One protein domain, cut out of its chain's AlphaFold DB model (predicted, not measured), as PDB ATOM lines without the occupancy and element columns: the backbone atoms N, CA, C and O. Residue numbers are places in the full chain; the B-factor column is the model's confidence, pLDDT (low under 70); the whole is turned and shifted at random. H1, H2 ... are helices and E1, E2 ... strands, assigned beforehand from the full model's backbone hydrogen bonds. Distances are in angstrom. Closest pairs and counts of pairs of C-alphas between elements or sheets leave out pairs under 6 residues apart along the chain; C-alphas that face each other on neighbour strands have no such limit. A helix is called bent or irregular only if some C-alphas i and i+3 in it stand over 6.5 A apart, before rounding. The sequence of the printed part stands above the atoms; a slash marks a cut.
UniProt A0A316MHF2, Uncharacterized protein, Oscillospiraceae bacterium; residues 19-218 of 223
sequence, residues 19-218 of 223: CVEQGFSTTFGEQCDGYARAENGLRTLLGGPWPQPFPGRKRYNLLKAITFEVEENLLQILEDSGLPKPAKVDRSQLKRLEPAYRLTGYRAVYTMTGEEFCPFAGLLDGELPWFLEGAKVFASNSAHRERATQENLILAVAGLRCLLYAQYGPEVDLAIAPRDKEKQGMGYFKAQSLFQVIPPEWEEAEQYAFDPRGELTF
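This is residues 19 to 218 of the 223 residues of an uncharacterized protein of Oscillospiraceae bacterium (UniProt A0A316MHF2). A small ribbon of two antiparallel strands, E1 and E2, packs on H6, one of three long helices, H1, H2 and H6, that lie side by side as a bundle with their centres in a triangle. The short helices sit at the edges of this core, H5 and H3 by H2, H4 by H6 and H7 by H1, while residues 47 to 52 stick out and the last stretch, residues 199 to 218, trails away from E2. The printed part has 200 residues with seven named helices and two named strands, in the order H1, H2, H3, H4, E1, H5, H6, H7, E2; the class is mostly helix, though under half of the residues are in named elements. The whole is compact, with a radius of gyration of the C-alphas of 17.1 A and spans of 59 by 44 by 27 A.

E1 is residues 107 to 110, 9.9 A long, and E2 residues 195 to 198, 9.6 A, ending at C-alpha 198 (-25.572, -2.374, 2.070). H6 is residues 150 to 168, 27.0 A. H1, residues 28 to 46, begins at C-alpha 28 (-8.111, 0.360, 10.915) and is 26.8 A long; H2, residues 56 to 80, is the longest, 36.3 A. The short helices are H3, residues 91 to 95, H4, residues 98 to 101, H5, residues 143 to 147, and H7, residues 170 to 175. H5 is irregular: C-alphas 143 and 146 are 7.2 A apart.

E1 and E2 are antiparallel at 150 degrees, with N 109 and O 196 at 2.8 A and N 198 and O 107 at 2.8 A, within hydrogen-bond range. The closest C-alphas of E1 and H6, Ala 108 and Ala 158, are 5.9 A apart; those of H6 and E2, Cys 162 and Val 197, 6.4 A. In the bundle H6 touches H2 the same way at a shallow tilt of 20 degrees, closest at C-alphas Leu 63 and Leu 153, 5.9 A, with residues 59 to 70 of H2 alone. H6 touches H1 opposite ways at a shallow tilt of 21 degrees, closest at C-alphas Glu 39 and Val 157, 6.3 A. H1 and H2 form a helical hairpin at a shallow tilt of 18 degrees, closest at C-alphas Ala 38 and Ile 66, 5.9 A. H5 touches H2 at C-alphas Arg 145 and Tyr 60, 5.6 A. H7 only just touches H1, with 3 pairs of C-alphas within 8 A, the closest Cys 32 and Ala 175 at 6.9 A. H3 is close to H2 but not clearly touching, at C-alphas Leu 94 and Leu 74, 7.1 A; H4 is likewise close to H6 but not clearly touching, at C-alphas Tyr 101 and Ala 166, 6.0 A. In H1, H2, H3, H6 and H7 every O i to N i+4 pair is within hydrogen-bond range; H5 has 0 of 1, with 1 of 2 O i to N i+3 pairs, and H4 is too short for an i+4 pair.

The two C-alphas farthest apart, Pro 53 and Pro 212, are 58.7 A apart. The printed part has no cut. The links E1 to H5 and H7 to E2 are long. Mean pLDDT of the printed part is 80.5; it is under 70 at residues 22 to 24, 47 to 55, 136 to 143, 179 to 191 and 204 to 218.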
ATOM      1  N   CYS A  19      -8.397   2.989   1.274       72.06
ATOM      2  CA  CYS A  19      -8.940   3.313   2.584       72.06
ATOM      3  C   CYS A  19      -8.249   2.546   3.718       72.06
ATOM      4  O   CYS A  19      -8.504   2.811   4.887       72.06
ATOM      5  N   VAL A  20      -7.368   1.596   3.405       72.06
ATOM      6  CA  VAL A  20      -6.542   0.897   4.401       72.06
ATOM      7  C   VAL A  20      -5.059   1.247   4.292       72.06
ATOM      8  O   VAL A  20      -4.236   0.703   5.029       72.06
ATOM      9  N   GLU A  21      -4.693   2.171   3.403       72.75
ATOM     10  CA  GLU A  21      -3.332   2.691   3.343       72.75
ATOM     11  C   GLU A  21      -3.014   3.509   4.602       72.75
ATOM     12  O   GLU A  21      -3.875   4.185   5.163       72.75
ATOM     13  N   GLN A  22      -1.749   3.491   5.040       63.38
ATOM     14  CA  GLN A  22      -1.326   4.186   6.268       63.38
ATOM     15  C   GLN A  22      -1.631   5.691   6.252       63.38
ATOM     16  O   GLN A  22      -1.826   6.284   7.310       63.38
ATOM     17  N   GLY A  23      -1.664   6.306   5.065       64.56
ATOM     18  CA  GLY A  23      -2.030   7.712   4.894       64.56
ATOM     19  C   GLY A  23      -3.528   7.984   5.058       64.56
ATOM     20  O   GLY A  23      -3.900   9.124   5.337       64.56
ATOM     21  N   PHE A  24      -4.369   6.955   4.915       69.62
ATOM     22  CA  PHE A  24      -5.803   7.044   5.137       69.62
ATOM     23  C   PHE A  24      -6.119   6.868   6.616       69.62
ATOM     24  O   PHE A  24      -6.524   7.850   7.212       69.62
ATOM     25  N   SER A  25      -5.853   5.702   7.225       71.31
ATOM     26  CA  SER A  25      -6.089   5.443   8.658       71.31
ATOM     27  C   SER A  25      -5.032   4.539   9.284       71.31
ATOM     28  O   SER A  25      -4.734   3.456   8.785       71.31
ATOM     29  N   THR A  26      -4.511   4.941  10.443       77.06
ATOM     30  CA  THR A  26      -3.573   4.137  11.245       77.06
ATOM     31  C   THR A  26      -4.273   3.211  12.243       77.06
ATOM     32  O   THR A  26      -3.626   2.335  12.813       77.06
ATOM     33  N   THR A  27      -5.587   3.367  12.445       83.94
ATOM     34  CA  THR A  27      -6.365   2.661  13.485       83.94
ATOM     35  C   THR A  27      -7.297   1.582  12.927       83.94
ATOM     36  O   THR A  27      -8.002   0.921  13.689       83.94
ATOM     37  N   PHE A  28      -7.265   1.339  11.610       85.06
ATOM     38  CA  PHE A  28      -8.111   0.360  10.915       85.06
ATOM     39  C   PHE A  28      -8.164  -1.013  11.609       85.06
ATOM     40  O   PHE A  28      -9.245  -1.543  11.869       85.06
ATOM     41  N   GLY A  29      -6.999  -1.575  11.951       84.50
ATOM     42  CA  GLY A  29      -6.909  -2.880  12.613       84.50
ATOM     43  C   GLY A  29      -7.563  -2.894  13.997       84.50
ATOM     44  O   GLY A  29      -8.368  -3.777  14.286       84.50
ATOM     45  N   GLU A  30      -7.278  -1.887  14.827       87.69
ATOM     46  CA  GLU A  30      -7.824  -1.772  16.188       87.69
ATOM     47  C   GLU A  30      -9.351  -1.625  16.178       87.69
ATOM     48  O   GLU A  30     -10.054  -2.258  16.968       87.69
ATOM     49  N   GLN A  31      -9.877  -0.838  15.239       90.75
ATOM     50  CA  GLN A  31     -11.312  -0.634  15.071       90.75
ATOM     51  C   GLN A  31     -12.025  -1.910  14.585       90.75
ATOM     52  O   GLN A  31     -13.108  -2.245  15.080       90.75
ATOM     53  N   CYS A  32     -11.408  -2.666  13.671       89.12
ATOM     54  CA  CYS A  32     -11.912  -3.976  13.246       89.12
ATOM     55  C   CYS A  32     -11.894  -5.000  14.394       89.12
ATOM     56  O   CYS A  32     -12.841  -5.779  14.539       89.12
ATOM     57  N   ASP A  33     -10.874  -4.975  15.253       87.19
ATOM     58  CA  ASP A  33     -10.802  -5.815  16.454       87.19
ATOM     59  C   ASP A  33     -11.868  -5.443  17.494       87.19
ATOM     60  O   ASP A  33     -12.504  -6.326  18.087       87.19
ATOM     61  N   GLY A  34     -12.121  -4.146  17.693       90.31
ATOM     62  CA  GLY A  34     -13.225  -3.641  18.514       90.31
ATOM     63  C   GLY A  34     -14.571  -4.212  18.062       90.31
ATOM     64  O   GLY A  34     -15.307  -4.810  18.858       90.31
ATOM     65  N   TYR A  35     -14.839  -4.148  16.755       92.88
ATOM     66  CA  TYR A  35     -16.015  -4.767  16.147       92.88
ATOM     67  C   TYR A  35     -16.059  -6.290  16.333       92.88
ATOM     68  O   TYR A  35     -17.098  -6.840  16.706       92.88
ATOM     69  N   ALA A  36     -14.936  -6.989  16.156       88.56
ATOM     70  CA  ALA A  36     -14.865  -8.437  16.340       88.56
ATOM     71  C   ALA A  36     -15.264  -8.880  17.747       88.56
ATOM     72  O   ALA A  36     -15.993  -9.863  17.926       88.56
ATOM     73  N   ARG A  37     -14.811  -8.150  18.770       88.88
ATOM     74  CA  ARG A  37     -15.185  -8.416  20.166       88.88
ATOM     75  C   ARG A  37     -16.675  -8.177  20.398       88.88
ATOM     76  O   ARG A  37     -17.323  -9.009  21.036       88.88
ATOM     77  N   ALA A  38     -17.213  -7.086  19.858       92.19
ATOM     78  CA  ALA A  38     -18.634  -6.758  19.924       92.19
ATOM     79  C   ALA A  38     -19.513  -7.852  19.292       92.19
ATOM     80  O   ALA A  38     -20.429  -8.365  19.941       92.19
ATOM     81  N   GLU A  39     -19.201  -8.266  18.063       91.31
ATOM     82  CA  GLU A  39     -19.996  -9.257  17.339       91.31
ATOM     83  C   GLU A  39     -19.894 -10.652  17.974       91.31
ATOM     84  O   GLU A  39     -20.909 -11.321  18.149       91.31
ATOM     85  N   ASN A  40     -18.709 -11.087  18.416       87.75
ATOM     86  CA  ASN A  40     -18.565 -12.351  19.153       87.75
ATOM     87  C   ASN A  40     -19.323 -12.334  20.494       87.75
ATOM     88  O   ASN A  40     -19.887 -13.354  20.912       87.75
ATOM     89  N   GLY A  41     -19.371 -11.175  21.157       88.88
ATOM     90  CA  GLY A  41     -20.216 -10.954  22.325       88.88
ATOM     91  C   GLY A  41     -21.689 -11.184  21.992       88.88
ATOM     92  O   GLY A  41     -22.354 -11.948  22.690       88.88
ATOM     93  N   LEU A  42     -22.173 -10.606  20.889       89.75
ATOM     94  CA  LEU A  42     -23.541 -10.804  20.404       89.75
ATOM     95  C   LEU A  42     -23.810 -12.262  20.005       89.75
ATOM     96  O   LEU A  42     -24.810 -12.824  20.440       89.75
ATOM     97  N   ARG A  43     -22.909 -12.926  19.273       87.25
ATOM     98  CA  ARG A  43     -23.028 -14.359  18.932       87.25
ATOM     99  C   ARG A  43     -23.200 -15.231  20.165       87.25
ATOM    100  O   ARG A  43     -24.005 -16.150  20.156       87.25
ATOM    101  N   THR A  44     -22.470 -14.932  21.235       84.50
ATOM    102  CA  THR A  44     -22.599 -15.662  22.505       84.50
ATOM    103  C   THR A  44     -23.992 -15.495  23.121       84.50
ATOM    104  O   THR A  44     -24.471 -16.405  23.791       84.50
ATOM    105  N   LEU A  45     -24.649 -14.353  22.892       80.12
ATOM    106  CA  LEU A  45     -26.028 -14.111  23.324       80.12
ATOM    107  C   LEU A  45     -27.056 -14.815  22.429       80.12
ATOM    108  O   LEU A  45     -28.064 -15.292  22.939       80.12
ATOM    109  N   LEU A  46     -26.805 -14.866  21.118       79.62
ATOM    110  CA  LEU A  46     -27.722 -15.434  20.123       79.62
ATOM    111  C   LEU A  46     -27.601 -16.962  19.979       79.62
ATOM    112  O   LEU A  46     -28.570 -17.621  19.619       79.62
ATOM    113  N   GLY A  47     -26.423 -17.533  20.244       62.22
ATOM    114  CA  GLY A  47     -26.034 -18.918  19.941       62.22
ATOM    115  C   GLY A  47     -26.629 -20.001  20.843       62.22
ATOM    116  O   GLY A  47     -26.003 -21.040  21.047       62.22
ATOM    117  N   GLY A  48     -27.817 -19.783  21.397       60.19
ATOM    118  CA  GLY A  48     -28.502 -20.765  22.220       60.19
ATOM    119  C   GLY A  48     -30.023 -20.742  22.024       60.19
ATOM    120  O   GLY A  48     -30.551 -19.778  21.477       60.19
ATOM    121  N   PRO A  49     -30.748 -21.809  22.420       47.22
ATOM    122  CA  PRO A  49     -32.182 -21.947  22.156       47.22
ATOM    123  C   PRO A  49     -33.007 -20.761  22.664       47.22
ATOM    124  O   PRO A  49     -32.911 -20.380  23.828       47.22
ATOM    125  N   TRP A  50     -33.840 -20.197  21.791       43.50
ATOM    126  CA  TRP A  50     -34.724 -19.080  22.114       43.50
ATOM    127  C   TRP A  50     -35.909 -19.510  22.997       43.50
ATOM    128  O   TRP A  50     -36.517 -20.542  22.703       43.50
ATOM    129  N   PRO A  51     -36.321 -18.711  24.003       49.44
ATOM    130  CA  PRO A  51     -35.637 -17.559  24.603       49.44
ATOM    131  C   PRO A  51     -34.572 -17.988  25.632       49.44
ATOM    132  O   PRO A  51     -34.852 -18.797  26.517       49.44
ATOM    133  N   GLN A  52     -33.369 -17.399  25.582       56.28
ATOM    134  CA  GLN A  52     -32.352 -17.626  26.617       56.28
ATOM    135  C   GLN A  52     -32.401 -16.562  27.719       56.28
ATOM    136  O   GLN A  52     -32.323 -15.363  27.430       56.28
ATOM    137  N   PRO A  53     -32.449 -16.958  29.004       55.47
ATOM    138  CA  PRO A  53     -32.321 -16.021  30.108       55.47
ATOM    139  C   PRO A  53     -30.880 -15.503  30.189       55.47
ATOM    140  O   PRO A  53     -30.024 -16.075  30.862       55.47
ATOM    141  N   PHE A  54     -30.596 -14.386  29.516       64.62
ATOM    142  CA  PHE A  54     -29.314 -13.696  29.642       64.62
ATOM    143  C   PHE A  54     -29.371 -12.592  30.712       64.62
ATOM    144  O   PHE A  54     -30.213 -11.682  30.615       64.62
ATOM    145  N   PRO A  55     -28.459 -12.598  31.709       67.75
ATOM    146  CA  PRO A  55     -28.451 -11.598  32.769       67.75
ATOM    147  C   PRO A  55     -28.371 -10.176  32.204       67.75
ATOM    148  O   PRO A  55     -27.477  -9.872  31.411       67.75
ATOM    149  N   GLY A  56     -29.256  -9.281  32.659       75.44
ATOM    150  CA  GLY A  56     -29.312  -7.888  32.189       75.44
ATOM    151  C   GLY A  56     -27.982  -7.138  32.327       75.44
ATOM    152  O   GLY A  56     -27.643  -6.319  31.481       75.44
ATOM    153  N   ARG A  57     -27.153  -7.491  33.322       82.25
ATOM    154  CA  ARG A  57     -25.804  -6.924  33.494       82.25
ATOM    155  C   ARG A  57     -24.858  -7.253  32.335       82.25
ATOM    156  O   ARG A  57     -24.103  -6.382  31.921       82.25
ATOM    157  N   LYS A  58     -24.884  -8.487  31.812       82.81
ATOM    158  CA  LYS A  58     -24.024  -8.882  30.682       82.81
ATOM    159  C   LYS A  58     -24.449  -8.168  29.400       82.81
ATOM    160  O   LYS A  58     -23.595  -7.628  28.709       82.81
ATOM    161  N   ARG A  59     -25.762  -8.094  29.148       86.12
ATOM    162  CA  ARG A  59     -26.333  -7.338  28.023       86.12
ATOM    163  C   ARG A  59     -25.964  -5.860  28.093       86.12
ATOM    164  O   ARG A  59     -25.464  -5.310  27.123       86.12
ATOM    165  N   TYR A  60     -26.130  -5.239  29.259       87.94
ATOM    166  CA  TYR A  60     -25.782  -3.834  29.453       87.94
ATOM    167  C   TYR A  60     -24.289  -3.561  29.263       87.94
ATOM    168  O   TYR A  60     -23.926  -2.608  28.582       87.94
ATOM    169  N   ASN A  61     -23.418  -4.412  29.811       88.38
ATOM    170  CA  ASN A  61     -21.977  -4.272  29.611       88.38
ATOM    171  C   ASN A  61     -21.585  -4.405  28.135       88.38
ATOM    172  O   ASN A  61     -20.713  -3.667  27.689       88.38
ATOM    173  N   LEU A  62     -22.227  -5.310  27.389       91.38
ATOM    174  CA  LEU A  62     -21.992  -5.437  25.953       91.38
ATOM    175  C   LEU A  62     -22.468  -4.188  25.202       91.38
ATOM    176  O   LEU A  62     -21.698  -3.634  24.429       91.38
ATOM    177  N   LEU A  63     -23.680  -3.693  25.478       92.56
ATOM    178  CA  LEU A  63     -24.190  -2.466  24.855       92.56
ATOM    179  C   LEU A  63     -23.268  -1.273  25.136       92.56
ATOM    180  O   LEU A  63     -22.936  -0.505  24.235       92.56
ATOM    181  N   LYS A  64     -22.798  -1.150  26.382       91.69
ATOM    182  CA  LYS A  64     -21.822  -0.135  26.784       91.69
ATOM    183  C   LYS A  64     -20.494  -0.282  26.034       91.69
ATOM    184  O   LYS A  64     -19.931   0.718  25.615       91.69
ATOM    185  N   ALA A  65     -19.990  -1.503  25.869       92.25
ATOM    186  CA  ALA A  65     -18.754  -1.740  25.130       92.25
ATOM    187  C   ALA A  65     -18.901  -1.361  23.649       92.25
ATOM    188  O   ALA A  65     -18.043  -0.678  23.115       92.25
ATOM    189  N   ILE A  66     -20.012  -1.725  23.004       95.00
ATOM    190  CA  ILE A  66     -20.250  -1.379  21.594       95.00
ATOM    191  C   ILE A  66     -20.356   0.137  21.411       95.00
ATOM    192  O   ILE A  66     -19.768   0.705  20.499       95.00
ATOM    193  N   THR A  67     -21.094   0.803  22.300       93.69
ATOM    194  CA  THR A  67     -21.249   2.264  22.257       93.69
ATOM    195  C   THR A  67     -19.933   2.979  22.527       93.69
ATOM    196  O   THR A  67     -19.636   3.941  21.833       93.69
ATOM    197  N   PHE A  68     -19.096   2.458  23.426       93.25
ATOM    198  CA  PHE A  68     -17.723   2.928  23.606       93.25
ATOM    199  C   PHE A  68     -16.903   2.849  22.308       93.25
ATOM    200  O   PHE A  68     -16.267   3.830  21.948       93.25
ATOM    201  N   GLU A  69     -16.948   1.730  21.577       94.94
ATOM    202  CA  GLU A  69     -16.210   1.587  20.307       94.94
ATOM    203  C   GLU A  69     -16.694   2.591  19.241       94.94
ATOM    204  O   GLU A  69     -15.889   3.129  18.482       94.94
ATOM    205  N   VAL A  70     -17.999   2.898  19.203       95.19
ATOM    206  CA  VAL A  70     -18.560   3.955  18.337       95.19
ATOM    207  C   VAL A  70     -18.059   5.342  18.750       95.19
ATOM    208  O   VAL A  70     -17.705   6.147  17.888       95.19
ATOM    209  N   GLU A  71     -18.015   5.631  20.054       94.00
ATOM    210  CA  GLU A  71     -17.491   6.898  20.575       94.00
ATOM    211  C   GLU A  71     -16.004   7.077  20.249       94.00
ATOM    212  O   GLU A  71     -15.623   8.148  19.780       94.00
ATOM    213  N   GLU A  72     -15.180   6.041  20.431       92.56
ATOM    214  CA  GLU A  72     -13.753   6.092  20.087       92.56
ATOM    215  C   GLU A  72     -13.538   6.320  18.594       92.56
ATOM    216  O   GLU A  72     -12.739   7.177  18.217       92.56
ATOM    217  N   ASN A  73     -14.298   5.619  17.748       92.56
ATOM    218  CA  ASN A  73     -14.256   5.815  16.301       92.56
ATOM    219  C   ASN A  73     -14.530   7.273  15.921       92.56
ATOM    220  O   ASN A  73     -13.761   7.895  15.195       92.56
ATOM    221  N   LEU A  74     -15.608   7.843  16.463       92.06
ATOM    222  CA  LEU A  74     -15.970   9.231  16.209       92.06
ATOM    223  C   LEU A  74     -14.886  10.201  16.690       92.06
ATOM    224  O   LEU A  74     -14.551  11.144  15.978       92.06
ATOM    225  N   LEU A  75     -14.330   9.996  17.887       91.81
ATOM    226  CA  LEU A  75     -13.262  10.850  18.410       91.81
ATOM    227  C   LEU A  75     -12.003  10.802  17.539       91.81
ATOM    228  O   LEU A  75     -11.364  11.840  17.372       91.81
ATOM    229  N   GLN A  76     -11.678   9.635  16.979       89.62
ATOM    230  CA  GLN A  76     -10.561   9.466  16.053       89.62
ATOM    231  C   GLN A  76     -10.825  10.175  14.719       89.62
ATOM    232  O   GLN A  76      -9.995  10.960  14.269       89.62
ATOM    233  N   ILE A  77     -12.019  10.001  14.138       88.31
ATOM    234  CA  ILE A  77     -12.438  10.718  12.923       88.31
ATOM    235  C   ILE A  77     -12.318  12.230  13.118       88.31
ATOM    236  O   ILE A  77     -11.788  12.929  12.255       88.31
ATOM    237  N   LEU A  78     -12.792  12.750  14.255       87.69
ATOM    238  CA  LEU A  78     -12.699  14.175  14.565       87.69
ATOM    239  C   LEU A  78     -11.244  14.639  14.675       87.69
ATOM    240  O   LEU A  78     -10.908  15.668  14.094       87.69
ATOM    241  N   GLU A  79     -10.391  13.887  15.371       88.25
ATOM    242  CA  GLU A  79      -8.965  14.202  15.509       88.25
ATOM    243  C   GLU A  79      -8.256  14.292  14.166       88.25
ATOM    244  O   GLU A  79      -7.621  15.302  13.867       88.25
ATOM    245  N   ASP A  80      -8.411  13.259  13.343       83.81
ATOM    246  CA  ASP A  80      -7.720  13.164  12.062       83.81
ATOM    247  C   ASP A  80      -8.256  14.198  11.066       83.81
ATOM    248  O   ASP A  80      -7.525  14.682  10.202       83.81
ATOM    249  N   SER A  81      -9.510  14.623  11.238       79.88
ATOM    250  CA  SER A  81     -10.107  15.744  10.504       79.88
ATOM    251  C   SER A  81      -9.675  17.125  11.026       79.88
ATOM    252  O   SER A  81     -10.130  18.134  10.496       79.88
ATOM    253  N   GLY A  82      -8.824  17.203  12.058       82.06
ATOM    254  CA  GLY A  82      -8.379  18.463  12.669       82.06
ATOM    255  C   GLY A  82      -9.450  19.167  13.509       82.06
ATOM    256  O   GLY A  82      -9.320  20.352  13.825       82.06
ATOM    257  N   LEU A  83     -10.522  18.458  13.874       84.69
ATOM    258  CA  LEU A  83     -11.669  18.996  14.594       84.69
ATOM    259  C   LEU A  83     -11.523  18.799  16.115       84.69
ATOM    260  O   LEU A  83     -10.968  17.799  16.572       84.69
ATOM    261  N   PRO A  84     -12.070  19.712  16.942       86.81
ATOM    262  CA  PRO A  84     -12.009  19.574  18.393       86.81
ATOM    263  C   PRO A  84     -12.709  18.306  18.898       86.81
ATOM    264  O   PRO A  84     -13.861  18.038  18.538       86.81
ATOM    265  N   LYS A  85     -12.042  17.580  19.804       89.25
ATOM    266  CA  LYS A  85     -12.632  16.451  20.533       89.25
ATOM    267  C   LYS A  85     -13.605  16.959  21.605       89.25
ATOM    268  O   LYS A  85     -13.191  17.722  22.482       89.25
ATOM    269  N   PRO A  86     -14.883  16.552  21.578       88.62
ATOM    270  CA  PRO A  86     -15.823  16.891  22.636       88.62
ATOM    271  C   PRO A  86     -15.475  16.149  23.936       88.62
ATOM    272  O   PRO A  86     -14.979  15.025  23.915       88.62
ATOM    273  N   ALA A  87     -15.785  16.758  25.084       83.56
ATOM    274  CA  ALA A  87     -15.576  16.131  26.394       83.56
ATOM    275  C   ALA A  87     -16.517  14.935  26.650       83.56
ATOM    276  O   ALA A  87     -16.174  14.014  27.389       83.56
ATOM    277  N   LYS A  88     -17.706  14.954  26.038       86.25
ATOM    278  CA  LYS A  88     -18.683  13.861  26.033       86.25
ATOM    279  C   LYS A  88     -19.176  13.674  24.603       86.25
ATOM    280  O   LYS A  88     -19.516  14.651  23.942       86.25
ATOM    281  N   VAL A  89     -19.253  12.425  24.157       88.19
ATOM    282  CA  VAL A  89     -19.898  12.089  22.891       88.19
ATOM    283  C   VAL A  89     -21.399  11.921  23.117       88.19
ATOM    284  O   VAL A  89     -21.840  11.231  24.036       88.19
ATOM    285  N   ASP A  90     -22.185  12.580  22.280       88.62
ATOM    286  CA  ASP A  90     -23.636  12.466  22.229       88.62
ATOM    287  C   ASP A  90     -24.091  12.291  20.773       88.62
ATOM    288  O   ASP A  90     -23.283  12.306  19.836       88.62
ATOM    289  N   ARG A  91     -25.400  12.123  20.565       89.81
ATOM    290  CA  ARG A  91     -25.949  11.930  19.218       89.81
ATOM    291  C   ARG A  91     -25.653  13.101  18.277       89.81
ATOM    292  O   ARG A  91     -25.504  12.882  17.076       89.81
ATOM    293  N   SER A  92     -25.548  14.329  18.788       89.12
ATOM    294  CA  SER A  92     -25.250  15.494  17.949       89.12
ATOM    295  C   SER A  92     -23.877  15.374  17.292       89.12
ATOM    296  O   SER A  92     -23.715  15.783  16.146       89.12
ATOM    297  N   GLN A  93     -22.915  14.734  17.964       90.56
ATOM    298  CA  GLN A  93     -21.589  14.497  17.402       90.56
ATOM    299  C   GLN A  93     -21.625  13.477  16.263       90.56
ATOM    300  O   GLN A  93     -20.979  13.698  15.245       90.56
ATOM    301  N   LEU A  94     -22.433  12.416  16.381       90.31
ATOM    302  CA  LEU A  94     -22.658  11.474  15.278       90.31
ATOM    303  C   LEU A  94     -23.367  12.152  14.099       90.31
ATOM    304  O   LEU A  94     -23.000  11.928  12.950       90.31
ATOM    305  N   LYS A  95     -24.331  13.043  14.372       91.56
ATOM    306  CA  LYS A  95     -25.066  13.787  13.335       91.56
ATOM    307  C   LYS A  95     -24.142  14.663  12.485       91.56
ATOM    308  O   LYS A  95     -24.433  14.886  11.316       91.56
ATOM    309  N   ARG A  96     -23.010  15.122  13.033       88.62
ATOM    310  CA  ARG A  96     -21.998  15.880  12.275       88.62
ATOM    311  C   ARG A  96     -21.365  15.064  11.152       88.62
ATOM    312  O   ARG A  96     -20.946  15.671  10.176       88.62
ATOM    313  N   LEU A  97     -21.295  13.738  11.286       87.94
ATOM    314  CA  LEU A  97     -20.771  12.869  10.235       87.94
ATOM    315  C   LEU A  97     -21.737  12.761   9.054       87.94
ATOM    316  O   LEU A  97     -21.287  12.527   7.941       87.94
ATOM    317  N   GLU A  98     -23.040  12.948   9.269       90.19
ATOM    318  CA  GLU A  98     -24.074  12.632   8.278       90.19
ATOM    319  C   GLU A  98     -23.854  13.249   6.886       90.19
ATOM    320  O   GLU A  98     -23.963  12.498   5.918       90.19
ATOM    321  N   PRO A  99     -23.471  14.535   6.733       84.06
ATOM    322  CA  PRO A  99     -23.230  15.113   5.410       84.06
ATOM    323  C   PRO A  99     -22.161  14.370   4.601       84.06
ATOM    324  O   PRO A  99     -22.273  14.267   3.385       84.06
ATOM    325  N   ALA A 100     -21.139  13.830   5.275       82.75
ATOM    326  CA  ALA A 100     -20.043  13.126   4.621       82.75
ATOM    327  C   ALA A 100     -20.216  11.605   4.618       82.75
ATOM    328  O   ALA A 100     -19.819  10.934   3.674       82.75
ATOM    329  N   TYR A 101     -20.810  11.032   5.652       88.81
ATOM    330  CA  TYR A 101     -20.899   9.587   5.805       88.81
ATOM    331  C   TYR A 101     -22.232   9.015   5.348       88.81
ATOM    332  O   TYR A 101     -22.278   7.820   5.095       88.81
ATOM    333  N   ARG A 102     -23.301   9.817   5.238       90.94
ATOM    334  CA  ARG A 102     -24.664   9.352   4.917       90.94
ATOM    335  C   ARG A 102     -25.088   8.140   5.747       90.94
ATOM    336  O   ARG A 102     -25.653   7.184   5.218       90.94
ATOM    337  N   LEU A 103     -24.782   8.149   7.047       94.44
ATOM    338  CA  LEU A 103     -24.987   7.003   7.937       94.44
ATOM    339  C   LEU A 103     -26.450   6.556   7.948       94.44
ATOM    340  O   LEU A 103     -26.712   5.359   8.045       94.44
ATOM    341  N   THR A 104     -27.400   7.486   7.805       96.19
ATOM    342  CA  THR A 104     -28.834   7.160   7.724       96.19
ATOM    343  C   THR A 104     -29.201   6.275   6.529       96.19
ATOM    344  O   THR A 104     -30.189   5.548   6.605       96.19
ATOM    345  N   GLY A 105     -28.409   6.302   5.453       95.06
ATOM    346  CA  GLY A 105     -28.619   5.503   4.247       95.06
ATOM    347  C   GLY A 105     -27.992   4.105   4.289       95.06
ATOM    348  O   GLY A 105     -28.231   3.307   3.384       95.06
ATOM    349  N   TYR A 106     -27.205   3.786   5.321       96.81
ATOM    350  CA  TYR A 106     -26.618   2.457   5.489       96.81
ATOM    351  C   TYR A 106     -27.618   1.464   6.073       96.81
ATOM    352  O   TYR A 106     -28.330   1.751   7.041       96.81
ATOM    353  N   ARG A 107     -27.600   0.250   5.522       97.75
ATOM    354  CA  ARG A 107     -28.423  -0.876   5.971       97.75
ATOM    355  C   ARG A 107     -27.534  -2.065   6.311       97.75
ATOM    356  O   ARG A 107     -26.495  -2.274   5.685       97.75
ATOM    357  N   ALA A 108     -27.944  -2.856   7.292       97.25
ATOM    358  CA  ALA A 108     -27.267  -4.081   7.690       97.25
ATOM    359  C   ALA A 108     -28.240  -5.256   7.604       97.25
ATOM    360  O   ALA A 108     -29.268  -5.264   8.274       97.25
ATOM    361  N   VAL A 109     -27.903  -6.263   6.810       96.00
ATOM    362  CA  VAL A 109     -28.686  -7.490   6.669       96.00
ATOM    363  C   VAL A 109     -28.114  -8.551   7.595       96.00
ATOM    364  O   VAL A 109     -26.930  -8.888   7.512       96.00
ATOM    365  N   TYR A 110     -28.950  -9.093   8.472       92.25
ATOM    366  CA  TYR A 110     -28.585 -10.209   9.329       92.25
ATOM    367  C   TYR A 110     -28.542 -11.501   8.514       92.25
ATOM    368  O   TYR A 110     -29.562 -12.005   8.044       92.25
ATOM    369  N   THR A 111     -27.345 -12.055   8.343       88.56
ATOM    370  CA  THR A 111     -27.062 -13.110   7.355       88.56
ATOM    371  C   THR A 111     -27.783 -14.427   7.635       88.56
ATOM    372  O   THR A 111     -27.987 -15.221   6.723       88.56
ATOM    373  N   MET A 112     -28.206 -14.661   8.881       82.25
ATOM    374  CA  MET A 112     -28.917 -15.884   9.261       82.25
ATOM    375  C   MET A 112     -30.404 -15.879   8.886       82.25
ATOM    376  O   MET A 112     -30.963 -16.953   8.672       82.25
ATOM    377  N   THR A 113     -31.056 -14.712   8.847       85.75
ATOM    378  CA  THR A 113     -32.512 -14.605   8.610       85.75
ATOM    379  C   THR A 113     -32.875 -13.754   7.396       85.75
ATOM    380  O   THR A 113     -34.010 -13.826   6.935       85.75
ATOM    381  N   GLY A 114     -31.938 -12.954   6.876       88.44
ATOM    382  CA  GLY A 114     -32.192 -11.955   5.838       88.44
ATOM    383  C   GLY A 114     -32.880 -10.686   6.350       88.44
ATOM    384  O   GLY A 114     -33.226  -9.826   5.548       88.44
ATOM    385  N   GLU A 115     -33.094 -10.561   7.662       92.75
ATOM    386  CA  GLU A 115     -33.718  -9.380   8.264       92.75
ATOM    387  C   GLU A 115     -32.817  -8.150   8.119       92.75
ATOM    388  O   GLU A 115     -31.608  -8.218   8.354       92.75
ATOM    389  N   GLU A 116     -33.410  -7.029   7.720       96.19
ATOM    390  CA  GLU A 116     -32.704  -5.777   7.466       96.19
ATOM    391  C   GLU A 116     -32.841  -4.818   8.654       96.19
ATOM    392  O   GLU A 116     -33.926  -4.618   9.198       96.19
ATOM    393  N   PHE A 117     -31.728  -4.192   9.029       95.81
ATOM    394  CA  PHE A 117     -31.632  -3.224  10.111       95.81
ATOM    395  C   PHE A 117     -31.078  -1.894   9.593       95.81
ATOM    396  O   PHE A 117     -30.052  -1.862   8.914       95.81
ATOM    397  N   CYS A 118     -31.707  -0.787   9.993       96.38
ATOM    398  CA  CYS A 118     -31.271   0.579   9.682       96.38
ATOM    399  C   CYS A 118     -30.796   1.275  10.970       96.38
ATOM    400  O   CYS A 118     -31.546   2.048  11.575       96.38
ATOM    401  N   PRO A 119     -29.572   0.990  11.452       96.50
ATOM    402  CA  PRO A 119     -29.148   1.347  12.808       96.50
ATOM    403  C   PRO A 119     -29.090   2.856  13.068       96.50
ATOM    404  O   PRO A 119     -29.226   3.277  14.217       96.50
ATOM    405  N   PHE A 120     -28.921   3.669  12.022       96.81
ATOM    406  CA  PHE A 120     -28.865   5.128  12.111       96.81
ATOM    407  C   PHE A 120     -30.138   5.830  11.616       96.81
ATOM    408  O   PHE A 120     -30.133   7.051  11.519       96.81
ATOM    409  N   ALA A 121     -31.244   5.121  11.357       95.00
ATOM    410  CA  ALA A 121     -32.478   5.735  10.842       95.00
ATOM    411  C   ALA A 121     -32.981   6.913  11.706       95.00
ATOM    412  O   ALA A 121     -33.448   7.922  11.188       95.00
ATOM    413  N   GLY A 122     -32.830   6.823  13.032       92.69
ATOM    414  CA  GLY A 122     -33.205   7.885  13.972       92.69
ATOM    415  C   GLY A 122     -32.152   8.982  14.184       92.69
ATOM    416  O   GLY A 122     -32.317   9.812  15.080       92.69
ATOM    417  N   LEU A 123     -31.051   9.005  13.422       94.56
ATOM    418  CA  LEU A 123     -29.937   9.931  13.655       94.56
ATOM    419  C   LEU A 123     -30.356  11.399  13.483       94.56
ATOM    420  O   LEU A 123     -30.028  12.222  14.341       94.56
ATOM    421  N   LEU A 124     -31.095  11.714  12.414       91.62
ATOM    422  CA  LEU A 124     -31.487  13.084  12.075       91.62
ATOM    423  C   LEU A 124     -32.637  13.604  12.940       91.62
ATOM    424  O   LEU A 124     -32.466  14.653  13.573       91.62
ATOM    425  N   ASP A 125     -33.739  12.848  12.992       84.75
ATOM    426  CA  ASP A 125     -35.036  13.322  13.504       84.75
ATOM    427  C   ASP A 125     -35.667  12.399  14.566       84.75
ATOM    428  O   ASP A 125     -36.735  12.697  15.092       84.75
ATOM    429  N   GLY A 126     -35.013  11.282  14.909       85.69
ATOM    430  CA  GLY A 126     -35.556  10.258  15.811       85.69
ATOM    431  C   GLY A 126     -34.746  10.066  17.090       85.69
ATOM    432  O   GLY A 126     -34.110  10.991  17.589       85.69
ATOM    433  N   GLU A 127     -34.750   8.846  17.618       85.81
ATOM    434  CA  GLU A 127     -33.843   8.406  18.679       85.81
ATOM    435  C   GLU A 127     -32.928   7.294  18.161       85.81
ATOM    436  O   GLU A 127     -33.277   6.559  17.239       85.81
ATOM    437  N   LEU A 128     -31.761   7.140  18.786       91.94
ATOM    438  CA  LEU A 128     -30.913   5.962  18.607       91.94
ATOM    439  C   LEU A 128     -31.045   5.097  19.863       91.94
ATOM    440  O   LEU A 128     -30.255   5.273  20.790       91.94
ATOM    441  N   PRO A 129     -32.028   4.178  19.943       89.38
ATOM    442  CA  PRO A 129     -32.378   3.472  21.180       89.38
ATOM    443  C   PRO A 129     -31.246   2.586  21.709       89.38
ATOM    444  O   PRO A 129     -31.170   2.335  22.914       89.38
ATOM    445  N   TRP A 130     -30.275   2.250  20.865       92.44
ATOM    446  CA  TRP A 130     -29.063   1.526  21.221       92.44
ATOM    447  C   TRP A 130     -27.883   2.414  21.668       92.44
ATOM    448  O   TRP A 130     -27.002   1.934  22.378       92.44
ATOM    449  N   PHE A 131     -27.845   3.702  21.305       92.44
ATOM    450  CA  PHE A 131     -26.689   4.568  21.568       92.44
ATOM    451  C   PHE A 131     -26.699   5.149  22.992       92.44
ATOM    452  O   PHE A 131     -27.560   5.960  23.353       92.44
ATOM    453  N   LEU A 132     -25.742   4.724  23.816       89.62
ATOM    454  CA  LEU A 132     -25.560   5.187  25.191       89.62
ATOM    455  C   LEU A 132     -24.578   6.359  25.201       89.62
ATOM    456  O   LEU A 132     -23.378   6.149  25.089       89.62
ATOM    457  N   GLU A 133     -25.081   7.579  25.354       85.62
ATOM    458  CA  GLU A 133     -24.234   8.772  25.325       85.62
ATOM    459  C   GLU A 133     -23.249   8.839  26.500       85.62
ATOM    460  O   GLU A 133     -23.632   8.719  27.669       85.62
ATOM    461  N   GLY A 134     -21.990   9.145  26.205       77.06
ATOM    462  CA  GLY A 134     -20.914   9.212  27.183       77.06
ATOM    463  C   GLY A 134     -20.557   7.845  27.759       77.06
ATOM    464  O   GLY A 134     -20.154   7.767  28.923       77.06
ATOM    465  N   ALA A 135     -20.705   6.766  26.989       76.19
ATOM    466  CA  ALA A 135     -20.331   5.417  27.407       76.19
ATOM    467  C   ALA A 135     -18.884   5.354  27.937       76.19
ATOM    468  O   ALA A 135     -18.620   4.634  28.908       76.19
ATOM    469  N   LYS A 136     -17.973   6.162  27.383       68.81
ATOM    470  CA  LYS A 136     -16.591   6.345  27.859       68.81
ATOM    471  C   LYS A 136     -16.474   6.959  29.252       68.81
ATOM    472  O   LYS A 136     -15.557   6.620  29.993       68.81
ATOM    473  N   VAL A 137     -17.398   7.840  29.623       62.84
ATOM    474  CA  VAL A 137     -17.273   8.716  30.798       62.84
ATOM    475  C   VAL A 137     -18.120   8.234  31.986       62.84
ATOM    476  O   VAL A 137     -17.764   8.480  33.137       62.84
ATOM    477  N   PHE A 138     -19.216   7.497  31.762       59.50
ATOM    478  CA  PHE A 138     -20.134   7.098  32.840       59.50
ATOM    479  C   PHE A 138     -19.819   5.739  33.494       59.50
ATOM    480  O   PHE A 138     -19.582   4.725  32.831       59.50
ATOM    481  N   ALA A 139     -19.909   5.676  34.828       54.81
ATOM    482  CA  ALA A 139     -19.846   4.427  35.593       54.81
ATOM    483  C   ALA A 139     -21.033   3.488  35.272       54.81
ATOM    484  O   ALA A 139     -22.135   3.927  34.953       54.81
ATOM    485  N   SER A 140     -20.827   2.170  35.385       54.31
ATOM    486  CA  SER A 140     -21.739   1.089  34.945       54.31
ATOM    487  C   SER A 140     -23.063   0.929  35.730       54.31
ATOM    488  O   SER A 140     -23.711  -0.120  35.663       54.31
ATOM    489  N   ASN A 141     -23.496   1.957  36.464       51.59
ATOM    490  CA  ASN A 141     -24.644   1.917  37.381       51.59
ATOM    491  C   ASN A 141     -25.861   2.746  36.929       51.59
ATOM    492  O   ASN A 141     -26.720   3.068  37.740       51.59
ATOM    493  N   SER A 142     -25.960   3.080  35.642       56.69
ATOM    494  CA  SER A 142     -26.994   3.995  35.137       56.69
ATOM    495  C   SER A 142     -28.380   3.360  34.917       56.69
ATOM    496  O   SER A 142     -28.513   2.152  34.701       56.69
ATOM    497  N   ALA A 143     -29.401   4.226  34.876       58.97
ATOM    498  CA  ALA A 143     -30.791   3.967  34.478       58.97
ATOM    499  C   ALA A 143     -30.956   3.381  33.055       58.97
ATOM    500  O   ALA A 143     -32.056   3.060  32.627       58.97
ATOM    501  N   HIS A 144     -29.867   3.199  32.306       70.44
ATOM    502  CA  HIS A 144     -29.890   2.732  30.921       70.44
ATOM    503  C   HIS A 144     -29.853   1.204  30.769       70.44
ATOM    504  O   HIS A 144     -29.769   0.705  29.650       70.44
ATOM    505  N   ARG A 145     -29.924   0.433  31.866       76.62
ATOM    506  CA  ARG A 145     -29.982  -1.042  31.798       76.62
ATOM    507  C   ARG A 145     -31.185  -1.548  31.005       76.62
ATOM    508  O   ARG A 145     -31.070  -2.573  30.342       76.62
ATOM    509  N   GLU A 146     -32.298  -0.824  31.042       80.19
ATOM    510  CA  GLU A 146     -33.520  -1.155  30.300       80.19
ATOM    511  C   GLU A 146     -33.320  -1.071  28.782       80.19
ATOM    512  O   GLU A 146     -33.912  -1.847  28.039       80.19
ATOM    513  N   ARG A 147     -32.394  -0.219  28.318       84.50
ATOM    514  CA  ARG A 147     -32.032  -0.106  26.898       84.50
ATOM    515  C   ARG A 147     -31.220  -1.296  26.392       84.50
ATOM    516  O   ARG A 147     -31.094  -1.461  25.186       84.50
ATOM    517  N   ALA A 148     -30.691  -2.151  27.270       86.94
ATOM    518  CA  ALA A 148     -29.927  -3.341  26.895       86.94
ATOM    519  C   ALA A 148     -30.828  -4.519  26.466       86.94
ATOM    520  O   ALA A 148     -30.713  -5.650  26.962       86.94
ATOM    521  N   THR A 149     -31.757  -4.240  25.553       87.75
ATOM    522  CA  THR A 149     -32.580  -5.242  24.875       87.75
ATOM    523  C   THR A 149     -31.744  -5.973  23.824       87.75
ATOM    524  O   THR A 149     -30.678  -5.513  23.419       87.75
ATOM    525  N   GLN A 150     -32.207  -7.145  23.392       86.12
ATOM    526  CA  GLN A 150     -31.542  -7.872  22.310       86.12
ATOM    527  C   GLN A 150     -31.571  -7.087  20.997       86.12
ATOM    528  O   GLN A 150     -30.553  -7.000  20.323       86.12
ATOM    529  N   GLU A 151     -32.714  -6.486  20.674       89.25
ATOM    530  CA  GLU A 151     -32.886  -5.639  19.495       89.25
ATOM    531  C   GLU A 151     -31.885  -4.480  19.486       89.25
ATOM    532  O   GLU A 151     -31.160  -4.296  18.515       89.25
ATOM    533  N   ASN A 152     -31.726  -3.774  20.609       92.50
ATOM    534  CA  ASN A 152     -30.746  -2.694  20.702       92.50
ATOM    535  C   ASN A 152     -29.301  -3.192  20.619       92.50
ATOM    536  O   ASN A 152     -28.442  -2.466  20.138       92.50
ATOM    537  N   LEU A 153     -29.003  -4.415  21.064       93.00
ATOM    538  CA  LEU A 153     -27.676  -5.005  20.877       93.00
ATOM    539  C   LEU A 153     -27.409  -5.354  19.411       93.00
ATOM    540  O   LEU A 153     -26.306  -5.103  18.931       93.00
ATOM    541  N   ILE A 154     -28.406  -5.888  18.703       93.31
ATOM    542  CA  ILE A 154     -28.342  -6.131  17.258       93.31
ATOM    543  C   ILE A 154     -28.118  -4.806  16.526       93.31
ATOM    544  O   ILE A 154     -27.142  -4.685  15.790       93.31
ATOM    545  N   LEU A 155     -28.940  -3.786  16.806       95.56
ATOM    546  CA  LEU A 155     -28.803  -2.449  16.223       95.56
ATOM    547  C   LEU A 155     -27.454  -1.804  16.558       95.56
ATOM    548  O   LEU A 155     -26.862  -1.171  15.692       95.56
ATOM    549  N   ALA A 156     -26.934  -1.979  17.776       96.75
ATOM    550  CA  ALA A 156     -25.632  -1.438  18.162       96.75
ATOM    551  C   ALA A 156     -24.487  -2.065  17.360       96.75
ATOM    552  O   ALA A 156     -23.634  -1.344  16.842       96.75
ATOM    553  N   VAL A 157     -24.453  -3.400  17.249       96.38
ATOM    554  CA  VAL A 157     -23.409  -4.092  16.475       96.38
ATOM    555  C   VAL A 157     -23.544  -3.765  14.989       96.38
ATOM    556  O   VAL A 157     -22.545  -3.435  14.356       96.38
ATOM    557  N   ALA A 158     -24.766  -3.772  14.448       96.88
ATOM    558  CA  ALA A 158     -25.044  -3.350  13.078       96.88
ATOM    559  C   ALA A 158     -24.625  -1.892  12.822       96.88
ATOM    560  O   ALA A 158     -24.052  -1.586  11.780       96.88
ATOM    561  N   GLY A 159     -24.855  -0.991  13.781       97.56
ATOM    562  CA  GLY A 159     -24.451   0.414  13.717       97.56
ATOM    563  C   GLY A 159     -22.939   0.583  13.676       97.56
ATOM    564  O   GLY A 159     -22.424   1.270  12.797       97.56
ATOM    565  N   LEU A 160     -22.212  -0.106  14.561       97.31
ATOM    566  CA  LEU A 160     -20.750  -0.131  14.519       97.31
ATOM    567  C   LEU A 160     -20.244  -0.694  13.181       97.31
ATOM    568  O   LEU A 160     -19.335  -0.127  12.582       97.31
ATOM    569  N   ARG A 161     -20.874  -1.757  12.667       96.00
ATOM    570  CA  ARG A 161     -20.541  -2.342  11.363       96.00
ATOM    571  C   ARG A 161     -20.722  -1.352  10.210       96.00
ATOM    572  O   ARG A 161     -19.829  -1.230   9.376       96.00
ATOM    573  N   CYS A 162     -21.848  -0.638  10.182       97.38
ATOM    574  CA  CYS A 162     -22.134   0.384   9.176       97.38
ATOM    575  C   CYS A 162     -21.143   1.549   9.260       97.38
ATOM    576  O   CYS A 162     -20.649   1.990   8.230       97.38
ATOM    577  N   LEU A 163     -20.791   2.004  10.469       96.56
ATOM    578  CA  LEU A 163     -19.804   3.070  10.664       96.56
ATOM    579  C   LEU A 163     -18.408   2.672  10.162       96.56
ATOM    580  O   LEU A 163     -17.730   3.485   9.544       96.56
ATOM    581  N   LEU A 164     -17.974   1.431  10.399       94.69
ATOM    582  CA  LEU A 164     -16.705   0.939   9.852       94.69
ATOM    583  C   LEU A 164     -16.744   0.848   8.328       94.69
ATOM    584  O   LEU A 164     -15.805   1.275   7.666       94.69
ATOM    585  N   TYR A 165     -17.830   0.326   7.758       94.75
ATOM    586  CA  TYR A 165     -17.973   0.255   6.304       94.75
ATOM    587  C   TYR A 165     -18.013   1.653   5.677       94.75
ATOM    588  O   TYR A 165     -17.454   1.878   4.612       94.75
ATOM    589  N   ALA A 166     -18.618   2.631   6.342       92.56
ATOM    590  CA  ALA A 166     -18.610   4.008   5.868       92.56
ATOM    591  C   ALA A 166     -17.205   4.644   5.892       92.56
ATOM    592  O   ALA A 166     -16.974   5.618   5.180       92.56
ATOM    593  N   GLN A 167     -16.259   4.079   6.653       90.62
ATOM    594  CA  GLN A 167     -14.857   4.504   6.662       90.62
ATOM    595  C   GLN A 167     -13.981   3.741   5.674       90.62
ATOM    596  O   GLN A 167     -13.148   4.358   5.014       90.62
ATOM    597  N   TYR A 168     -14.164   2.423   5.558       88.81
ATOM    598  CA  TYR A 168     -13.224   1.549   4.839       88.81
ATOM    599  C   TYR A 168     -13.873   0.610   3.817       88.81
ATOM    600  O   TYR A 168     -13.209  -0.236   3.227       88.81
ATOM    601  N   GLY A 169     -15.181   0.715   3.615       89.81
ATOM    602  CA  GLY A 169     -15.892  -0.021   2.580       89.81
ATOM    603  C   GLY A 169     -15.686  -1.539   2.632       89.81
ATOM    604  O   GLY A 169     -15.625  -2.125   3.720       89.81
ATOM    605  N   PRO A 170     -15.549  -2.187   1.458       89.19
ATOM    606  CA  PRO A 170     -15.316  -3.625   1.344       89.19
ATOM    607  C   PRO A 170     -14.050  -4.137   2.045       89.19
ATOM    608  O   PRO A 170     -13.988  -5.318   2.378       89.19
ATOM    609  N   GLU A 171     -13.052  -3.290   2.318       86.31
ATOM    610  CA  GLU A 171     -11.829  -3.731   3.005       86.31
ATOM    611  C   GLU A 171     -12.111  -4.184   4.440       86.31
ATOM    612  O   GLU A 171     -11.438  -5.080   4.958       86.31
ATOM    613  N   VAL A 172     -13.156  -3.635   5.078       88.19
ATOM    614  CA  VAL A 172     -13.601  -4.143   6.380       88.19
ATOM    615  C   VAL A 172     -13.970  -5.616   6.257       88.19
ATOM    616  O   VAL A 172     -13.584  -6.396   7.119       88.19
ATOM    617  N   ASP A 173     -14.666  -6.014   5.189       87.12
ATOM    618  CA  ASP A 173     -15.156  -7.383   4.990       87.12
ATOM    619  C   ASP A 173     -13.999  -8.383   4.912       87.12
ATOM    620  O   ASP A 173     -14.090  -9.475   5.475       87.12
ATOM    621  N   LEU A 174     -12.892  -7.977   4.283       81.75
ATOM    622  CA  LEU A 174     -11.646  -8.743   4.243       81.75
ATOM    623  C   LEU A 174     -10.983  -8.806   5.622       81.75
ATOM    624  O   LEU A 174     -10.561  -9.873   6.069       81.75
ATOM    625  N   ALA A 175     -10.911  -7.678   6.332       81.12
ATOM    626  CA  ALA A 175     -10.270  -7.610   7.641       81.12
ATOM    627  C   ALA A 175     -11.008  -8.419   8.714       81.12
ATOM    628  O   ALA A 175     -10.358  -9.037   9.562       81.12
ATOM    629  N   ILE A 176     -12.340  -8.446   8.667       80.06
ATOM    630  CA  ILE A 176     -13.192  -9.145   9.637       80.06
ATOM    631  C   ILE A 176     -13.579 -10.567   9.201       80.06
ATOM    632  O   ILE A 176     -14.399 -11.223   9.851       80.06
ATOM    633  N   ALA A 177     -13.014 -11.063   8.100       76.75
ATOM    634  CA  ALA A 177     -13.211 -12.437   7.670       76.75
ATOM    635  C   ALA A 177     -12.593 -13.430   8.679       76.75
ATOM    636  O   ALA A 177     -11.630 -13.105   9.382       76.75
ATOM    637  N   PRO A 178     -13.120 -14.668   8.773       70.00
ATOM    638  CA  PRO A 178     -12.456 -15.733   9.512       70.00
ATOM    639  C   PRO A 178     -11.044 -15.929   8.984       70.00
ATOM    640  O   PRO A 178     -10.847 -15.989   7.772       70.00
ATOM    641  N   ARG A 179     -10.081 -16.102   9.891       64.19
ATOM    642  CA  ARG A 179      -8.698 -16.344   9.494       64.19
ATOM    643  C   ARG A 179      -8.603 -17.640   8.696       64.19
ATOM    644  O   ARG A 179      -8.860 -18.723   9.230       64.19
ATOM    645  N   ASP A 180      -8.234 -17.527   7.431       63.06
ATOM    646  CA  ASP A 180      -8.044 -18.677   6.560       63.06
ATOM    647  C   ASP A 180      -6.633 -19.277   6.706       63.06
ATOM    648  O   ASP A 180      -5.790 -18.821   7.491       63.06
ATOM    649  N   LYS A 181      -6.367 -20.352   5.956       50.38
ATOM    650  CA  LYS A 181      -5.050 -21.013   5.941       50.38
ATOM    651  C   LYS A 181      -3.952 -20.134   5.328       50.38
ATOM    652  O   LYS A 181      -2.777 -20.394   5.582       50.38
ATOM    653  N   GLU A 182      -4.322 -19.108   4.568       57.22
ATOM    654  CA  GLU A 182      -3.420 -18.155   3.917       57.22
ATOM    655  C   GLU A 182      -3.087 -16.954   4.817       57.22
ATOM    656  O   GLU A 182      -2.284 -16.103   4.442       57.22
ATOM    657  N   LYS A 183      -3.617 -16.932   6.054       54.06
ATOM    658  CA  LYS A 183      -3.470 -15.849   7.040       54.06
ATOM    659  C   LYS A 183      -4.084 -14.524   6.575       54.06
ATOM    660  O   LYS A 183      -3.695 -13.484   7.105       54.06
ATOM    661  N   GLN A 184      -5.034 -14.562   5.645       49.75
ATOM    662  CA  GLN A 184      -5.863 -13.407   5.325       49.75
ATOM    663  C   GLN A 184      -6.888 -13.199   6.456       49.75
ATOM    664  O   GLN A 184      -7.312 -14.160   7.107       49.75
ATOM    665  N   GLY A 185      -7.225 -11.939   6.743       51.06
ATOM    666  CA  GLY A 185      -8.020 -11.530   7.908       51.06
ATOM    667  C   GLY A 185      -7.161 -10.957   9.042       51.06
ATOM    668  O   GLY A 185      -6.248 -11.609   9.554       51.06
ATOM    669  N   MET A 186      -7.462  -9.717   9.434       52.66
ATOM    670  CA  MET A 186      -6.810  -9.011  10.547       52.66
ATOM    671  C   MET A 186      -7.496  -9.311  11.892       52.66
ATOM    672  O   MET A 186      -6.858  -9.197  12.932       52.66
ATOM    673  N   GLY A 187      -8.766  -9.734  11.878       50.78
ATOM    674  CA  GLY A 187      -9.577  -9.943  13.077       50.78
ATOM    675  C   GLY A 187      -9.579 -11.371  13.640       50.78
ATOM    676  O   GLY A 187      -9.452 -12.376  12.938       50.78
ATOM    677  N   TYR A 188      -9.831 -11.480  14.946       55.31
ATOM    678  CA  TYR A 188     -10.053 -12.742  15.670       55.31
ATOM    679  C   TYR A 188     -11.460 -13.339  15.432       55.31
ATOM    680  O   TYR A 188     -12.191 -13.649  16.381       55.31
ATOM    681  N   PHE A 189     -11.888 -13.512  14.179       60.06
ATOM    682  CA  PHE A 189     -13.177 -14.138  13.867       60.06
ATOM    683  C   PHE A 189     -13.065 -15.659  13.747       60.06
ATOM    684  O   PHE A 189     -12.233 -16.191  13.017       60.06
ATOM    685  N   LYS A 190     -13.953 -16.378  14.450       54.88
ATOM    686  CA  LYS A 190     -14.099 -17.843  14.330       54.88
ATOM    687  C   LYS A 190     -15.076 -18.276  13.225       54.88
ATOM    688  O   LYS A 190     -15.106 -19.451  12.885       54.88
ATOM    689  N   ALA A 191     -15.901 -17.357  12.713       64.38
ATOM    690  CA  ALA A 191     -16.912 -17.602  11.671       64.38
ATOM    691  C   ALA A 191     -17.293 -16.287  10.969       64.38
ATOM    692  O   ALA A 191     -16.980 -15.222  11.508       64.38
ATOM    693  N   GLN A 192     -17.924 -16.365   9.792       80.06
ATOM    694  CA  GLN A 192     -18.317 -15.208   8.968       80.06
ATOM    695  C   GLN A 192     -19.182 -14.212   9.743       80.06
ATOM    696  O   GLN A 192     -19.945 -14.634  10.609       80.06
ATOM    697  N   SER A 193     -19.048 -12.917   9.435       87.31
ATOM    698  CA  SER A 193     -19.801 -11.843  10.094       87.31
ATOM    699  C   SER A 193     -21.310 -12.111  10.107       87.31
ATOM    700  O   SER A 193     -21.880 -12.642   9.151       87.31
ATOM    701  N   LEU A 194     -21.961 -11.715  11.202       89.69
ATOM    702  CA  LEU A 194     -23.417 -11.777  11.336       89.69
ATOM    703  C   LEU A 194     -24.133 -10.787  10.411       89.69
ATOM    704  O   LEU A 194     -25.316 -10.977  10.135       89.69
ATOM    705  N   PHE A 195     -23.446  -9.738   9.956       93.38
ATOM    706  CA  PHE A 195     -24.053  -8.644   9.212       93.38
ATOM    707  C   PHE A 195     -23.341  -8.401   7.886       93.38
ATOM    708  O   PHE A 195     -22.129  -8.164   7.837       93.38
ATOM    709  N   GLN A 196     -24.126  -8.387   6.817       94.69
ATOM    710  CA  GLN A 196     -23.729  -7.842   5.528       94.69
ATOM    711  C   GLN A 196     -24.178  -6.383   5.451       94.69
ATOM    712  O   GLN A 196     -25.324  -6.077   5.769       94.69
ATOM    713  N   VAL A 197     -23.294  -5.479   5.031       96.31
ATOM    714  CA  VAL A 197     -23.637  -4.059   4.872       96.31
ATOM    715  C   VAL A 197     -24.096  -3.788   3.448       96.31
ATOM    716  O   VAL A 197     -23.480  -4.256   2.493       96.31
ATOM    717  N   ILE A 198     -25.154  -2.995   3.320       96.00
ATOM    718  CA  ILE A 198     -25.572  -2.374   2.070       96.00
ATOM    719  C   ILE A 198     -25.347  -0.861   2.232       96.00
ATOM    720  O   ILE A 198     -26.065  -0.229   3.017       96.00
ATOM    721  N   PRO A 199     -24.339  -0.276   1.559       93.94
ATOM    722  CA  PRO A 199     -24.118   1.166   1.590       93.94
ATOM    723  C   PRO A 199     -25.232   1.914   0.831       93.94
ATOM    724  O   PRO A 199     -25.924   1.306   0.007       93.94
ATOM    725  N   PRO A 200     -25.410   3.225   1.072       92.12
ATOM    726  CA  PRO A 200     -26.255   4.060   0.232       92.12
ATOM    727  C   PRO A 200     -25.677   4.164  -1.179       92.12
ATOM    728  O   PRO A 200     -24.486   3.938  -1.409       92.12
ATOM    729  N   GLU A 201     -26.528   4.555  -2.120       86.69
ATOM    730  CA  GLU A 201     -26.071   4.945  -3.447       86.69
ATOM    731  C   GLU A 201     -25.283   6.261  -3.359       86.69
ATOM    732  O   GLU A 201     -25.634   7.189  -2.620       86.69
ATOM    733  N   TRP A 202     -24.185   6.316  -4.105       80.44
ATOM    734  CA  TRP A 202     -23.342   7.498  -4.246       80.44
ATOM    735  C   TRP A 202     -23.465   7.988  -5.678       80.44
ATOM    736  O   TRP A 202     -23.329   7.181  -6.600       80.44
ATOM    737  N   GLU A 203     -23.701   9.280  -5.881       72.50
ATOM    738  CA  GLU A 203     -23.683   9.837  -7.233       72.50
ATOM    739  C   GLU A 203     -22.260   9.788  -7.794       72.50
ATOM    740  O   GLU A 203     -21.292   9.917  -7.048       72.50
ATOM    741  N   GLU A 204     -22.107   9.626  -9.110       62.81
ATOM    742  CA  GLU A 204     -20.790   9.545  -9.764       62.81
ATOM    743  C   GLU A 204     -19.920  10.783  -9.474       62.81
ATOM    744  O   GLU A 204     -18.713  10.667  -9.298       62.81
ATOM    745  N   ALA A 205     -20.540  11.958  -9.304       57.38
ATOM    746  CA  ALA A 205     -19.854  13.195  -8.920       57.38
ATOM    747  C   ALA A 205     -19.311  13.190  -7.473       57.38
ATOM    748  O   ALA A 205     -18.429  13.978  -7.135       57.38
ATOM    749  N   GLU A 206     -19.832  12.309  -6.618       60.00
ATOM    750  CA  GLU A 206     -19.454  12.138  -5.210       60.00
ATOM    751  C   GLU A 206     -18.557  10.907  -4.991       60.00
ATOM    752  O   GLU A 206     -17.995  10.716  -3.904       60.00
ATOM    753  N   GLN A 207     -18.426  10.068  -6.024       60.06
ATOM    754  CA  GLN A 207     -17.524   8.925  -6.107       60.06
ATOM    755  C   GLN A 207     -16.119   9.414  -6.483       60.06
ATOM    756  O   GLN A 207     -15.728   9.354  -7.636       60.06
ATOM    757  N   TYR A 208     -15.355   9.879  -5.494       57.41
ATOM    758  CA  TYR A 208     -13.976  10.379  -5.629       57.41
ATOM    759  C   TYR A 208     -13.697  11.517  -6.626       57.41
ATOM    760  O   TYR A 208     -14.065  11.501  -7.793       57.41
ATOM    761  N   ALA A 209     -12.820  12.424  -6.197       46.53
ATOM    762  CA  ALA A 209     -11.844  13.038  -7.085       46.53
ATOM    763  C   ALA A 209     -10.451  12.580  -6.623       46.53
ATOM    764  O   ALA A 209     -10.096  12.726  -5.453       46.53
ATOM    765  N   PHE A 210      -9.687  11.959  -7.519       46.16
ATOM    766  CA  PHE A 210      -8.249  11.767  -7.345       46.16
ATOM    767  C   PHE A 210      -7.544  12.854  -8.157       46.16
ATOM    768  O   PHE A 210      -7.952  13.135  -9.289       46.16
ATOM    769  N   ASP A 211      -6.499  13.471  -7.614       45.75
ATOM    770  CA  ASP A 211      -5.647  14.354  -8.404       45.75
ATOM    771  C   ASP A 211      -4.853  13.557  -9.469       45.75
ATOM    772  O   ASP A 211      -4.804  12.322  -9.436       45.75
ATOM    773  N   PRO A 212      -4.180  14.231 -10.422       34.47
ATOM    774  CA  PRO A 212      -3.357  13.567 -11.439       34.47
ATOM    775  C   PRO A 212      -2.176  12.735 -10.898       34.47
ATOM    776  O   PRO A 212      -1.462  12.119 -11.690       34.47
ATOM    777  N   ARG A 213      -1.924  12.745  -9.584       37.94
ATOM    778  CA  ARG A 213      -0.886  11.976  -8.884       37.94
ATOM    779  C   ARG A 213      -1.467  10.789  -8.107       37.94
ATOM    780  O   ARG A 213      -0.690  10.005  -7.568       37.94
ATOM    781  N   GLY A 214      -2.792  10.625  -8.093       40.41
ATOM    782  CA  GLY A 214      -3.489   9.581  -7.342       40.41
ATOM    783  C   GLY A 214      -3.756   9.945  -5.880       40.41
ATOM    784  O   GLY A 214      -4.097   9.065  -5.094       40.41
ATOM    785  N   GLU A 215      -3.613  11.213  -5.496       50.59
ATOM    786  CA  GLU A 215      -3.927  11.697  -4.153       50.59
ATOM    787  C   GLU A 215      -5.422  12.043  -4.053       50.59
ATOM    788  O   GLU A 215      -6.011  12.598  -4.979       50.59
ATOM    789  N   LEU A 216      -6.061  11.719  -2.923       51.03
ATOM    790  CA  LEU A 216      -7.454  12.100  -2.668       51.03
ATOM    791  C   LEU A 216      -7.595  13.625  -2.628       51.03
ATOM    792  O   LEU A 216      -7.034  14.276  -1.742       51.03
ATOM    793  N   THR A 217      -8.404  14.192  -3.524       49.88
ATOM    794  CA  THR A 217      -8.767  15.610  -3.486       49.88
ATOM    795  C   THR A 217     -10.220  15.798  -3.087       49.88
ATOM    796  O   THR A 217     -11.139  15.142  -3.566       49.88
ATOM    797  N   PHE A 218     -10.438  16.748  -2.181       50.91
ATOM    798  CA  PHE A 218     -11.763  17.125  -1.684       50.91
ATOM    799  C   PHE A 218     -12.383  18.282  -2.495       50.91
ATOM    800  O   PHE A 218     -13.319  18.925  -2.026       50.91
TER     801      PHE A 218